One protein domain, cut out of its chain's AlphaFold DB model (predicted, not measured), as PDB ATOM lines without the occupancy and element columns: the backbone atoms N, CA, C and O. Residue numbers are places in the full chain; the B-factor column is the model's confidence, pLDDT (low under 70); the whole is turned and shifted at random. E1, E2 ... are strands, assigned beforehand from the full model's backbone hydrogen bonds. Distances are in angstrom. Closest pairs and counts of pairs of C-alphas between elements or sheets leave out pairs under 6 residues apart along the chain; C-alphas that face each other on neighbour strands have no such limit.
ATOM      1  N   ASP A  28      66.889  68.672  75.091       53.28
ATOM      2  CA  ASP A  28      66.848  69.974  74.441       53.28
ATOM      3  C   ASP A  28      67.215  69.840  72.953       53.28
ATOM      4  O   ASP A  28      68.225  69.235  72.565       53.28
ATOM      5  N   LEU A  29      66.379  70.439  72.106       51.62
ATOM      6  CA  LEU A  29      66.658  70.678  70.694       51.62
ATOM      7  C   LEU A  29      67.392  72.016  70.580       51.62
ATOM      8  O   LEU A  29      66.874  73.007  70.079       51.62
ATOM      9  N   THR A  30      68.637  72.011  71.051       47.91
ATOM     10  CA  THR A  30      69.438  73.220  71.322       47.91
ATOM     11  C   THR A  30      69.739  74.119  70.115       47.91
ATOM     12  O   THR A  30      70.159  75.262  70.289       47.91
ATOM     13  N   SER A  31      69.587  73.634  68.878       54.34
ATOM     14  CA  SER A  31      69.931  74.420  67.688       54.34
ATOM     15  C   SER A  31      69.223  73.899  66.439       54.34
ATOM     16  O   SER A  31      69.841  73.203  65.638       54.34
ATOM     17  N   VAL A  32      67.936  74.187  66.257       52.91
ATOM     18  CA  VAL A  32      67.244  73.827  65.008       52.91
ATOM     19  C   VAL A  32      67.295  75.007  64.046       52.91
ATOM     20  O   VAL A  32      66.871  76.106  64.392       52.91
ATOM     21  N   ARG A  33      67.850  74.799  62.851       55.94
ATOM     22  CA  ARG A  33      67.938  75.812  61.794       55.94
ATOM     23  C   ARG A  33      67.468  75.222  60.475       55.94
ATOM     24  O   ARG A  33      67.829  74.097  60.135       55.94
ATOM     25  N   LEU A  34      66.668  75.987  59.740       52.31
ATOM     26  CA  LEU A  34      66.352  75.680  58.352       52.31
ATOM     27  C   LEU A  34      67.313  76.469  57.464       52.31
ATOM     28  O   LEU A  34      67.344  77.692  57.528       52.31
ATOM     29  N   GLU A  35      68.088  75.767  56.650       56.34
ATOM     30  CA  GLU A  35      68.988  76.354  55.663       56.34
ATOM     31  C   GLU A  35      68.404  76.159  54.257       56.34
ATOM     32  O   GLU A  35      67.883  75.086  53.917       56.34
ATOM     33  N   ALA A  36      68.486  77.210  53.437       49.28
ATOM     34  CA  ALA A  36      68.169  77.139  52.017       49.28
ATOM     35  C   ALA A  36      69.270  76.385  51.247       49.28
ATOM     36  O   ALA A  36      70.447  76.471  51.591       49.28
ATOM     37  N   GLU A  37      68.839  75.626  50.237       54.19
ATOM     38  CA  GLU A  37      69.607  74.961  49.172       54.19
ATOM     39  C   GLU A  37      71.116  74.736  49.410       54.19
ATOM     40  O   GLU A  37      71.956  75.562  49.042       54.19
ATOM     41  N   PRO A  38      71.524  73.557  49.915       52.56
ATOM     42  CA  PRO A  38      72.887  73.097  49.707       52.56
ATOM     43  C   PRO A  38      73.095  72.774  48.217       52.56
ATOM     44  O   PRO A  38      72.209  72.243  47.547       52.56
ATOM     45  N   TRP A  39      74.287  73.054  47.687       48.97
ATOM     46  CA  TRP A  39      74.658  72.699  46.312       48.97
ATOM     47  C   TRP A  39      74.404  71.208  46.014       48.97
ATOM     48  O   TRP A  39      74.862  70.341  46.758       48.97
ATOM     49  N   GLY A  40      73.720  70.910  44.900       61.22
ATOM     50  CA  GLY A  40      73.492  69.539  44.409       61.22
ATOM     51  C   GLY A  40      72.150  68.894  44.788       61.22
ATOM     52  O   GLY A  40      71.957  67.715  44.495       61.22
ATOM     53  N   TYR A  41      71.228  69.638  45.404       62.25
ATOM     54  CA  TYR A  41      69.879  69.172  45.745       62.25
ATOM     55  C   TYR A  41      68.819  69.627  44.720       62.25
ATOM     56  O   TYR A  41      69.089  70.531  43.929       62.25
ATOM     57  N   PRO A  42      67.625  68.991  44.682       65.94
ATOM     58  CA  PRO A  42      66.533  69.420  43.809       65.94
ATOM     59  C   PRO A  42      66.158  70.886  44.049       65.94
ATOM     60  O   PRO A  42      66.187  71.350  45.184       65.94
ATOM     61  N   GLU A  43      65.748  71.589  42.995       65.62
ATOM     62  CA  GLU A  43      65.259  72.969  43.091       65.62
ATOM     63  C   GLU A  43      64.130  73.084  44.131       65.62
ATOM     64  O   GLU A  43      63.177  72.294  44.132       65.62
ATOM     65  N   GLY A  44      64.245  74.053  45.043       70.38
ATOM     66  CA  GLY A  44      63.297  74.244  46.139       70.38
ATOM     67  C   GLY A  44      63.462  73.266  47.307       70.38
ATOM     68  O   GLY A  44      62.613  73.260  48.203       70.38
ATOM     69  N   ALA A  45      64.520  72.450  47.324       75.75
ATOM     70  CA  ALA A  45      64.890  71.661  48.490       75.75
ATOM     71  C   ALA A  45      65.402  72.564  49.616       75.75
ATOM     72  O   ALA A  45      66.205  73.478  49.436       75.75
ATOM     73  N   ARG A  46      64.934  72.269  50.818       76.31
ATOM     74  CA  ARG A  46      65.268  72.966  52.054       76.31
ATOM     75  C   ARG A  46      65.767  71.945  53.045       76.31
ATOM     76  O   ARG A  46      65.275  70.815  53.062       76.31
ATOM     77  N   VAL A  47      66.725  72.338  53.870       81.62
ATOM     78  CA  VAL A  47      67.376  71.419  54.795       81.62
ATOM     79  C   VAL A  47      67.194  71.910  56.220       81.62
ATOM     80  O   VAL A  47      67.625  73.002  56.570       81.62
ATOM     81  N   VAL A  48      66.570  71.090  57.060       82.00
ATOM     82  CA  VAL A  48      66.525  71.299  58.506       82.00
ATOM     83  C   VAL A  48      67.736  70.611  59.113       82.00
ATOM     84  O   VAL A  48      67.867  69.389  59.029       82.00
ATOM     85  N   LYS A  49      68.607  71.385  59.751       84.06
ATOM     86  CA  LYS A  49      69.734  70.868  60.524       84.06
ATOM     87  C   LYS A  49      69.530  71.179  61.986       84.06
ATOM     88  O   LYS A  49      69.012  72.235  62.353       84.06
ATOM     89  N   GLY A  50      70.016  70.292  62.833       83.25
ATOM     90  CA  GLY A  50      70.167  70.650  64.223       83.25
ATOM     91  C   GLY A  50      70.964  69.662  65.029       83.25
ATOM     92  O   GLY A  50      71.545  68.718  64.499       83.25
ATOM     93  N   THR A  51      70.990  69.921  66.331       79.19
ATOM     94  CA  THR A  51      71.628  69.050  67.311       79.19
ATOM     95  C   THR A  51      70.596  68.652  68.352       79.19
ATOM     96  O   THR A  51      69.933  69.515  68.929       79.19
ATOM     97  N   TYR A  52      70.473  67.352  68.591       80.44
ATOM     98  CA  TYR A  52      69.710  66.790  69.695       80.44
ATOM     99  C   TYR A  52      70.648  66.433  70.843       80.44
ATOM    100  O   TYR A  52      71.672  65.771  70.636       80.44
ATOM    101  N   LYS A  53      70.274  66.819  72.064       72.06
ATOM    102  CA  LYS A  53      70.951  66.373  73.280       72.06
ATOM    103  C   LYS A  53      69.932  65.948  74.330       72.06
ATOM    104  O   LYS A  53      68.938  66.631  74.546       72.06
ATOM    105  N   TYR A  54      70.230  64.852  75.014       66.06
ATOM    106  CA  TYR A  54      69.545  64.433  76.236       66.06
ATOM    107  C   TYR A  54      70.502  64.660  77.403       66.06
ATOM    108  O   TYR A  54      71.649  64.217  77.343       66.06
ATOM    109  N   ASN A  55      70.086  65.406  78.426       66.00
ATOM    110  CA  ASN A  55      70.942  65.780  79.555       66.00
ATOM    111  C   ASN A  55      72.298  66.389  79.132       66.00
ATOM    112  O   ASN A  55      73.343  66.078  79.699       66.00
ATOM    113  N   ASN A  56      72.295  67.258  78.111       66.88
ATOM    114  CA  ASN A  56      73.491  67.856  77.488       66.88
ATOM    115  C   ASN A  56      74.471  66.872  76.817       66.88
ATOM    116  O   ASN A  56      75.533  67.295  76.349       66.88
ATOM    117  N   VAL A  57      74.104  65.598  76.689       69.62
ATOM    118  CA  VAL A  57      74.883  64.562  76.005       69.62
ATOM    119  C   VAL A  57      74.237  64.247  74.657       69.62
ATOM    120  O   VAL A  57      73.012  64.191  74.532       69.62
ATOM    121  N   ALA A  58      75.059  64.065  73.622       76.81
ATOM    122  CA  ALA A  58      74.582  63.578  72.334       76.81
ATOM    123  C   ALA A  58      73.913  62.210  72.512       76.81
ATOM    124  O   ALA A  58      74.451  61.324  73.172       76.81
ATOM    125  N   ALA A  59      72.736  62.043  71.922       70.88
ATOM    126  CA  ALA A  59      72.004  60.792  71.992       70.88
ATOM    127  C   ALA A  59      71.411  60.472  70.629       70.88
ATOM    128  O   ALA A  59      70.929  61.368  69.930       70.88
ATOM    129  N   LYS A  60      71.425  59.183  70.274       79.69
ATOM    130  CA  LYS A  60      70.755  58.682  69.075       79.69
ATOM    131  C   LYS A  60      69.241  58.769  69.273       79.69
ATOM    132  O   LYS A  60      68.707  58.205  70.231       79.69
ATOM    133  N   ARG A  61      68.564  59.453  68.359       83.19
ATOM    134  CA  ARG A  61      67.113  59.641  68.303       83.19
ATOM    135  C   ARG A  61      66.637  59.563  66.878       83.19
ATOM    136  O   ARG A  61      67.360  59.972  65.973       83.19
ATOM    137  N   GLN A  62      65.434  59.038  66.698       87.00
ATOM    138  CA  GLN A  62      64.765  59.121  65.414       87.00
ATOM    139  C   GLN A  62      64.124  60.500  65.305       87.00
ATOM    140  O   GLN A  62      63.423  60.951  66.209       87.00
ATOM    141  N   MET A  63      64.397  61.177  64.203       87.62
ATOM    142  CA  MET A  63      63.917  62.515  63.918       87.62
ATOM    143  C   MET A  63      62.906  62.433  62.786       87.62
ATOM    144  O   MET A  63      63.190  61.823  61.757       87.62
ATOM    145  N   PHE A  64      61.765  63.087  62.952       90.56
ATOM    146  CA  PHE A  64      60.754  63.236  61.915       90.56
ATOM    147  C   PHE A  64      60.570  64.700  61.571       90.56
ATOM    148  O   PHE A  64      60.447  65.545  62.461       90.56
ATOM    149  N   LEU A  65      60.468  64.981  60.278       90.06
ATOM    150  CA  LEU A  65      59.970  66.248  59.777       90.06
ATOM    151  C   LEU A  65      58.494  66.094  59.422       90.06
ATOM    152  O   LEU A  65      58.150  65.251  58.602       90.06
ATOM    153  N   VAL A  66      57.612  66.890  60.015       91.31
ATOM    154  CA  VAL A  66      56.156  66.760  59.865       91.31
ATOM    155  C   VAL A  66      55.560  68.055  59.325       91.31
ATOM    156  O   VAL A  66      55.926  69.144  59.764       91.31
ATOM    157  N   SER A  67      54.624  67.961  58.381       90.38
ATOM    158  CA  SER A  67      53.923  69.138  57.849       90.38
ATOM    159  C   SER A  67      53.022  69.794  58.905       90.38
ATOM    160  O   SER A  67      52.268  69.108  59.599       90.38
ATOM    161  N   THR A  68      53.021  71.130  59.007       87.81
ATOM    162  CA  THR A  68      52.046  71.840  59.868       87.81
ATOM    163  C   THR A  68      50.654  71.902  59.268       87.81
ATOM    164  O   THR A  68      49.689  72.167  59.976       87.81
ATOM    165  N   GLU A  69      50.538  71.666  57.966       89.38
ATOM    166  CA  GLU A  69      49.271  71.640  57.252       89.38
ATOM    167  C   GLU A  69      48.927  70.210  56.843       89.38
ATOM    168  O   GLU A  69      49.805  69.368  56.620       89.38
ATOM    169  N   ALA A  70      47.630  69.935  56.742       89.81
ATOM    170  CA  ALA A  70      47.150  68.650  56.278       89.81
ATOM    171  C   ALA A  70      47.283  68.573  54.749       89.81
ATOM    172  O   ALA A  70      46.671  69.345  54.012       89.81
ATOM    173  N   LEU A  71      48.078  67.618  54.277       88.12
ATOM    174  CA  LEU A  71      48.367  67.390  52.869       88.12
ATOM    175  C   LEU A  71      47.503  66.252  52.317       88.12
ATOM    176  O   LEU A  71      47.179  65.309  53.053       88.12
ATOM    177  N   PRO A  72      47.137  66.293  51.023       89.31
ATOM    178  CA  PRO A  72      46.356  65.236  50.402       89.31
ATOM    179  C   PRO A  72      47.125  63.917  50.417       89.31
ATOM    180  O   PRO A  72      48.217  63.793  49.860       89.31
ATOM    181  N   LEU A  73      46.524  62.903  51.033       84.12
ATOM    182  CA  LEU A  73      47.007  61.537  50.959       84.12
ATOM    183  C   LEU A  73      46.694  60.995  49.561       84.12
ATOM    184  O   LEU A  73      45.530  60.905  49.144       84.12
ATOM    185  N   LYS A  74      47.757  60.653  48.828       82.75
ATOM    186  CA  LYS A  74      47.709  60.280  47.412       82.75
ATOM    187  C   LYS A  74      46.622  59.234  47.138       82.75
ATOM    188  O   LYS A  74      46.627  58.156  47.719       82.75
ATOM    189  N   GLY A  75      45.701  59.566  46.234       82.44
ATOM    190  CA  GLY A  75      44.644  58.658  45.775       82.44
ATOM    191  C   GLY A  75      43.440  58.497  46.710       82.44
ATOM    192  O   GLY A  75      42.578  57.681  46.412       82.44
ATOM    193  N   THR A  76      43.349  59.255  47.810       84.25
ATOM    194  CA  THR A  76      42.261  59.078  48.799       84.25
ATOM    195  C   THR A  76      41.367  60.303  48.994       84.25
ATOM    196  O   THR A  76      40.284  60.176  49.556       84.25
ATOM    197  N   GLY A  77      41.813  61.498  48.585       84.56
ATOM    198  CA  GLY A  77      41.115  62.760  48.876       84.56
ATOM    199  C   GLY A  77      41.116  63.160  50.360       84.56
ATOM    200  O   GLY A  77      40.593  64.213  50.712       84.56
ATOM    201  N   VAL A  78      41.713  62.348  51.237       91.50
ATOM    202  CA  VAL A  78      41.817  62.609  52.675       91.50
ATOM    203  C   VAL A  78      43.008  63.524  52.941       91.50
ATOM    204  O   VAL A  78      44.100  63.284  52.432       91.50
ATOM    205  N   LEU A  79      42.817  64.545  53.778       89.94
ATOM    206  CA  LEU A  79      43.902  65.397  54.264       89.94
ATOM    207  C   LEU A  79      44.481  64.838  55.574       89.94
ATOM    208  O   LEU A  79      43.740  64.477  56.499       89.94
ATOM    209  N   ARG A  80      45.811  64.757  55.660       90.62
ATOM    210  CA  ARG A  80      46.566  64.321  56.848       90.62
ATOM    211  C   ARG A  80      47.859  65.118  56.973       90.62
ATOM    212  O   ARG A  80      48.462  65.450  55.958       90.62
ATOM    213  N   HIS A  81      48.317  65.365  58.196       90.50
ATOM    214  CA  HIS A  81      49.718  65.737  58.404       90.50
ATOM    215  C   HIS A  81      50.601  64.575  57.946       90.50
ATOM    216  O   HIS A  81      50.265  63.414  58.193       90.50
ATOM    217  N   GLN A  82      51.686  64.878  57.242       89.88
ATOM    218  CA  GLN A  82      52.564  63.863  56.666       89.88
ATOM    219  C   GLN A  82      53.962  63.986  57.257       89.88
ATOM    220  O   GLN A  82      54.438  65.096  57.500       89.88
ATOM    221  N   VAL A  83      54.609  62.838  57.460       92.06
ATOM    222  CA  VAL A  83      56.058  62.771  57.658       92.06
ATOM    223  C   VAL A  83      56.698  63.035  56.299       92.06
ATOM    224  O   VAL A  83      56.459  62.300  55.343       92.06
ATOM    225  N   LEU A  84      57.428  64.138  56.209       90.56
ATOM    226  CA  LEU A  84      58.076  64.644  55.003       90.56
ATOM    227  C   LEU A  84      59.463  64.028  54.812       90.56
ATOM    228  O   LEU A  84      59.872  63.819  53.675       90.56
ATOM    229  N   ASP A  85      60.155  63.755  55.918       92.44
ATOM    230  CA  ASP A  85      61.457  63.093  55.951       92.44
ATOM    231  C   ASP A  85      61.716  62.495  57.340       92.44
ATOM    232  O   ASP A  85      61.093  62.902  58.331       92.44
ATOM    233  N   GLU A  86      62.640  61.541  57.412       92.62
ATOM    234  CA  GLU A  86      63.070  60.902  58.651       92.62
ATOM    235  C   GLU A  86      64.578  60.633  58.665       92.62
ATOM    236  O   GLU A  86      65.193  60.321  57.648       92.62
ATOM    237  N   THR A  87      65.195  60.732  59.841       91.62
ATOM    238  CA  THR A  87      66.614  60.399  60.015       91.62
ATOM    239  C   THR A  87      66.904  59.947  61.443       91.62
ATOM    240  O   THR A  87      66.020  59.955  62.300       91.62
ATOM    241  N   TYR A  88      68.151  59.576  61.718       88.00
ATOM    242  CA  TYR A  88      68.653  59.426  63.080       88.00
ATOM    243  C   TYR A  88      69.701  60.494  63.378       88.00
ATOM    244  O   TYR A  88      70.506  60.840  62.515       88.00
ATOM    245  N   THR A  89      69.725  60.986  64.613       87.12
ATOM    246  CA  THR A  89      70.842  61.802  65.098       87.12
ATOM    247  C   THR A  89      72.112  60.959  65.200       87.12
ATOM    248  O   THR A  89      72.079  59.768  65.533       87.12
ATOM    249  N   ASP A  90      73.250  61.591  64.947       83.62
ATOM    250  CA  ASP A  90      74.557  60.999  65.193       83.62
ATOM    251  C   ASP A  90      74.753  60.768  66.709       83.62
ATOM    252  O   ASP A  90      74.557  61.692  67.504       83.62
ATOM    253  N   PRO A  91      75.138  59.557  67.151       78.75
ATOM    254  CA  PRO A  91      75.216  59.225  68.574       78.75
ATOM    255  C   PRO A  91      76.348  59.942  69.321       78.75
ATOM    256  O   PRO A  91      76.332  59.966  70.547       78.75
ATOM    257  N   VAL A  92      77.341  60.489  68.615       81.94
ATOM    258  CA  VAL A  92      78.529  61.120  69.216       81.94
ATOM    259  C   VAL A  92      78.369  62.635  69.280       81.94
ATOM    260  O   VAL A  92      78.760  63.273  70.255       81.94
ATOM    261  N   THR A  93      77.790  63.223  68.241       84.25
ATOM    262  CA  THR A  93      77.676  64.671  68.053       84.25
ATOM    263  C   THR A  93      76.258  65.188  68.279       84.25
ATOM    264  O   THR A  93      76.087  66.370  68.566       84.25
ATOM    265  N   GLY A  94      75.243  64.326  68.169       81.19
ATOM    266  CA  GLY A  94      73.826  64.680  68.255       81.19
ATOM    267  C   GLY A  94      73.284  65.332  66.983       81.19
ATOM    268  O   GLY A  94      72.122  65.732  66.955       81.19
ATOM    269  N   GLN A  95      74.107  65.476  65.942       87.88
ATOM    270  CA  GLN A  95      73.733  66.180  64.720       87.88
ATOM    271  C   GLN A  95      72.731  65.378  63.894       87.88
ATOM    272  O   GLN A  95      72.829  64.157  63.796       87.88
ATOM    273  N   TYR A  96      71.787  66.073  63.269       86.44
ATOM    274  CA  TYR A  96      70.852  65.495  62.311       86.44
ATOM    275  C   TYR A  96      70.611  66.441  61.137       86.44
ATOM    276  O   TYR A  96      70.783  67.660  61.244       86.44
ATOM    277  N   GLN A  97      70.174  65.857  60.024       88.75
ATOM    278  CA  GLN A  97      69.785  66.574  58.823       88.75
ATOM    279  C   GLN A  97      68.529  65.935  58.225       88.75
ATOM    280  O   GLN A  97      68.509  64.731  57.986       88.75
ATOM    281  N   LEU A  98      67.510  66.755  57.979       88.00
ATOM    282  CA  LEU A  98      66.259  66.400  57.311       88.00
ATOM    283  C   LEU A  98      66.064  67.324  56.105       88.00
ATOM    284  O   LEU A  98      66.508  68.472  56.127       88.00
ATOM    285  N   MET A  99      65.386  66.858  55.068       87.75
ATOM    286  CA  MET A  99      65.149  67.596  53.835       87.75
ATOM    287  C   MET A  99      63.660  67.684  53.512       87.75
ATOM    288  O   MET A  99      62.894  66.751  53.715       87.75
ATOM    289  N   THR A 100      63.226  68.805  52.947       86.25
ATOM    290  CA  THR A 100      61.870  68.928  52.414       86.25
ATOM    291  C   THR A 100      61.807  69.887  51.238       86.25
ATOM    292  O   THR A 100      62.591  70.822  51.146       86.25
ATOM    293  N   THR A 101      60.837  69.686  50.353       83.88
ATOM    294  CA  THR A 101      60.408  70.686  49.362       83.88
ATOM    295  C   THR A 101      59.123  71.400  49.796       83.88
ATOM    296  O   THR A 101      58.568  72.214  49.052       83.88
ATOM    297  N   PHE A 102      58.615  71.091  50.997       84.12
ATOM    298  CA  PHE A 102      57.402  71.689  51.532       84.12
ATOM    299  C   PHE A 102      57.631  73.167  51.861       84.12
ATOM    300  O   PHE A 102      58.637  73.548  52.463       84.12
ATOM    301  N   LYS A 103      56.703  74.013  51.406       79.62
ATOM    302  CA  LYS A 103      56.889  75.468  51.422       79.62
ATOM    303  C   LYS A 103      56.347  76.148  52.676       79.62
ATOM    304  O   LYS A 103      56.825  77.234  52.986       79.62
ATOM    305  N   SER A 104      55.398  75.521  53.369       83.31
ATOM    306  CA  SER A 104      54.825  76.036  54.616       83.31
ATOM    307  C   SER A 104      55.634  75.593  55.838       83.31
ATOM    308  O   SER A 104      56.690  74.968  55.718       83.31
ATOM    309  N   GLY A 105      55.129  75.930  57.027       80.50
ATOM    310  CA  GLY A 105      55.735  75.537  58.289       80.50
ATOM    311  C   GLY A 105      55.907  74.022  58.438       80.50
ATOM    312  O   GLY A 105      55.146  73.204  57.909       80.50
ATOM    313  N   VAL A 106      56.925  73.645  59.201       85.38
ATOM    314  CA  VAL A 106      57.223  72.249  59.540       85.38
ATOM    315  C   VAL A 106      57.459  72.100  61.036       85.38
ATOM    316  O   VAL A 106      57.861  73.039  61.719       85.38
ATOM    317  N   VAL A 107      57.198  70.903  61.547       85.00
ATOM    318  CA  VAL A 107      57.458  70.495  62.929       85.00
ATOM    319  C   VAL A 107      58.547  69.437  62.905       85.00
ATOM    320  O   VAL A 107      58.454  68.476  62.145       85.00
ATOM    321  N   VAL A 108      59.562  69.597  63.749       83.69
ATOM    322  CA  VAL A 108      60.565  68.554  63.973       83.69
ATOM    323  C   VAL A 108      60.217  67.822  65.256       83.69
ATOM    324  O   VAL A 108      60.053  68.445  66.307       83.69
ATOM    325  N   VAL A 109      60.117  66.501  65.168       84.62
ATOM    326  CA  VAL A 109      59.850  65.627  66.308       84.62
ATOM    327  C   VAL A 109      61.053  64.722  66.504       84.62
ATOM    328  O   VAL A 109      61.411  63.974  65.599       84.62
ATOM    329  N   ALA A 110      61.657  64.773  67.684       83.00
ATOM    330  CA  ALA A 110      62.593  63.759  68.141       83.00
ATOM    331  C   ALA A 110      61.814  62.708  68.933       83.00
ATOM    332  O   ALA A 110      61.108  63.042  69.888       83.00
ATOM    333  N   VAL A 111      61.942  61.445  68.548       81.88
ATOM    334  CA  VAL A 111      61.418  60.320  69.318       81.88
ATOM    335  C   VAL A 111      62.553  59.415  69.763       81.88
ATOM    336  O   VAL A 111      63.546  59.201  69.058       81.88
ATOM    337  N   ASP A 112      62.372  58.853  70.946       74.81
ATOM    338  CA  ASP A 112      63.225  57.794  71.444       74.81
ATOM    339  C   ASP A 112      63.018  56.528  70.603       74.81
ATOM    340  O   ASP A 112      61.927  56.276  70.073       74.81
TER     341      ASP A 112
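What this domain is: This is residues 28 to 112 of the 193 residues of an uncharacterized protein of Vibrio crassostreae 9CS106 (UniProt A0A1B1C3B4). Look for two small three-stranded sheets, E1 E2 E5 and E4 E3 E6, only partly face to face as a sandwich, their strands crossed at 35 degrees. The E4-E5 side is closely drawn together, E1 lies away from the second sheet, and the long loop of residues 68 to 82 makes one end of the longest axis. The 85 printed residues hold no named helix and six named strands, E1 to E6 in order; both sheets are antiparallel. The class is all strand, though only 34 residues are in named elements. The whole is only just compact, close to loose, with a radius of gyration of the C-alphas of 13.9 A, and only just flat, spanning 43 by 30 by 16 A.

How they stand to each other: Begin at inner strand E2, residues 46 to 51: it forms a hairpin with E1, residues 33 to 36, where N 35 and O 47 are 2.8 A apart. On E5, residues 95 to 100, find N 98 and O 48 at 2.9 A. In the other sheet, E3, residues 62 to 67, forms a hairpin with E4, residues 83 to 88, with N 65 and O 85 at 2.9 A. For E6, residues 106 to 111, see N 109 and O 64, 2.9 A. Between the sheets, the closest C-alphas of E4 and E5 are those of Asp 85 and Leu 98, 6.0 A; E1 and E3 are apart.

Where its parts are: Find C-alpha 33 at (67.938, 75.812, 61.794), where E1 begins its 9.9 A. E2 runs 17.0 A, E3 16.6 A, E4 14.1 A and E5 17.3 A. E6 runs 16.0 A to C-alpha 111 at (61.418, 60.320, 69.318).

The domain as a whole: The C-alphas farthest apart, Asn 56 and Gly 75, are 43.8 A apart. The printed part has no cut; E3 to E4 is the long link. Residues 28 to 43 and 54 to 57 have pLDDT under 70.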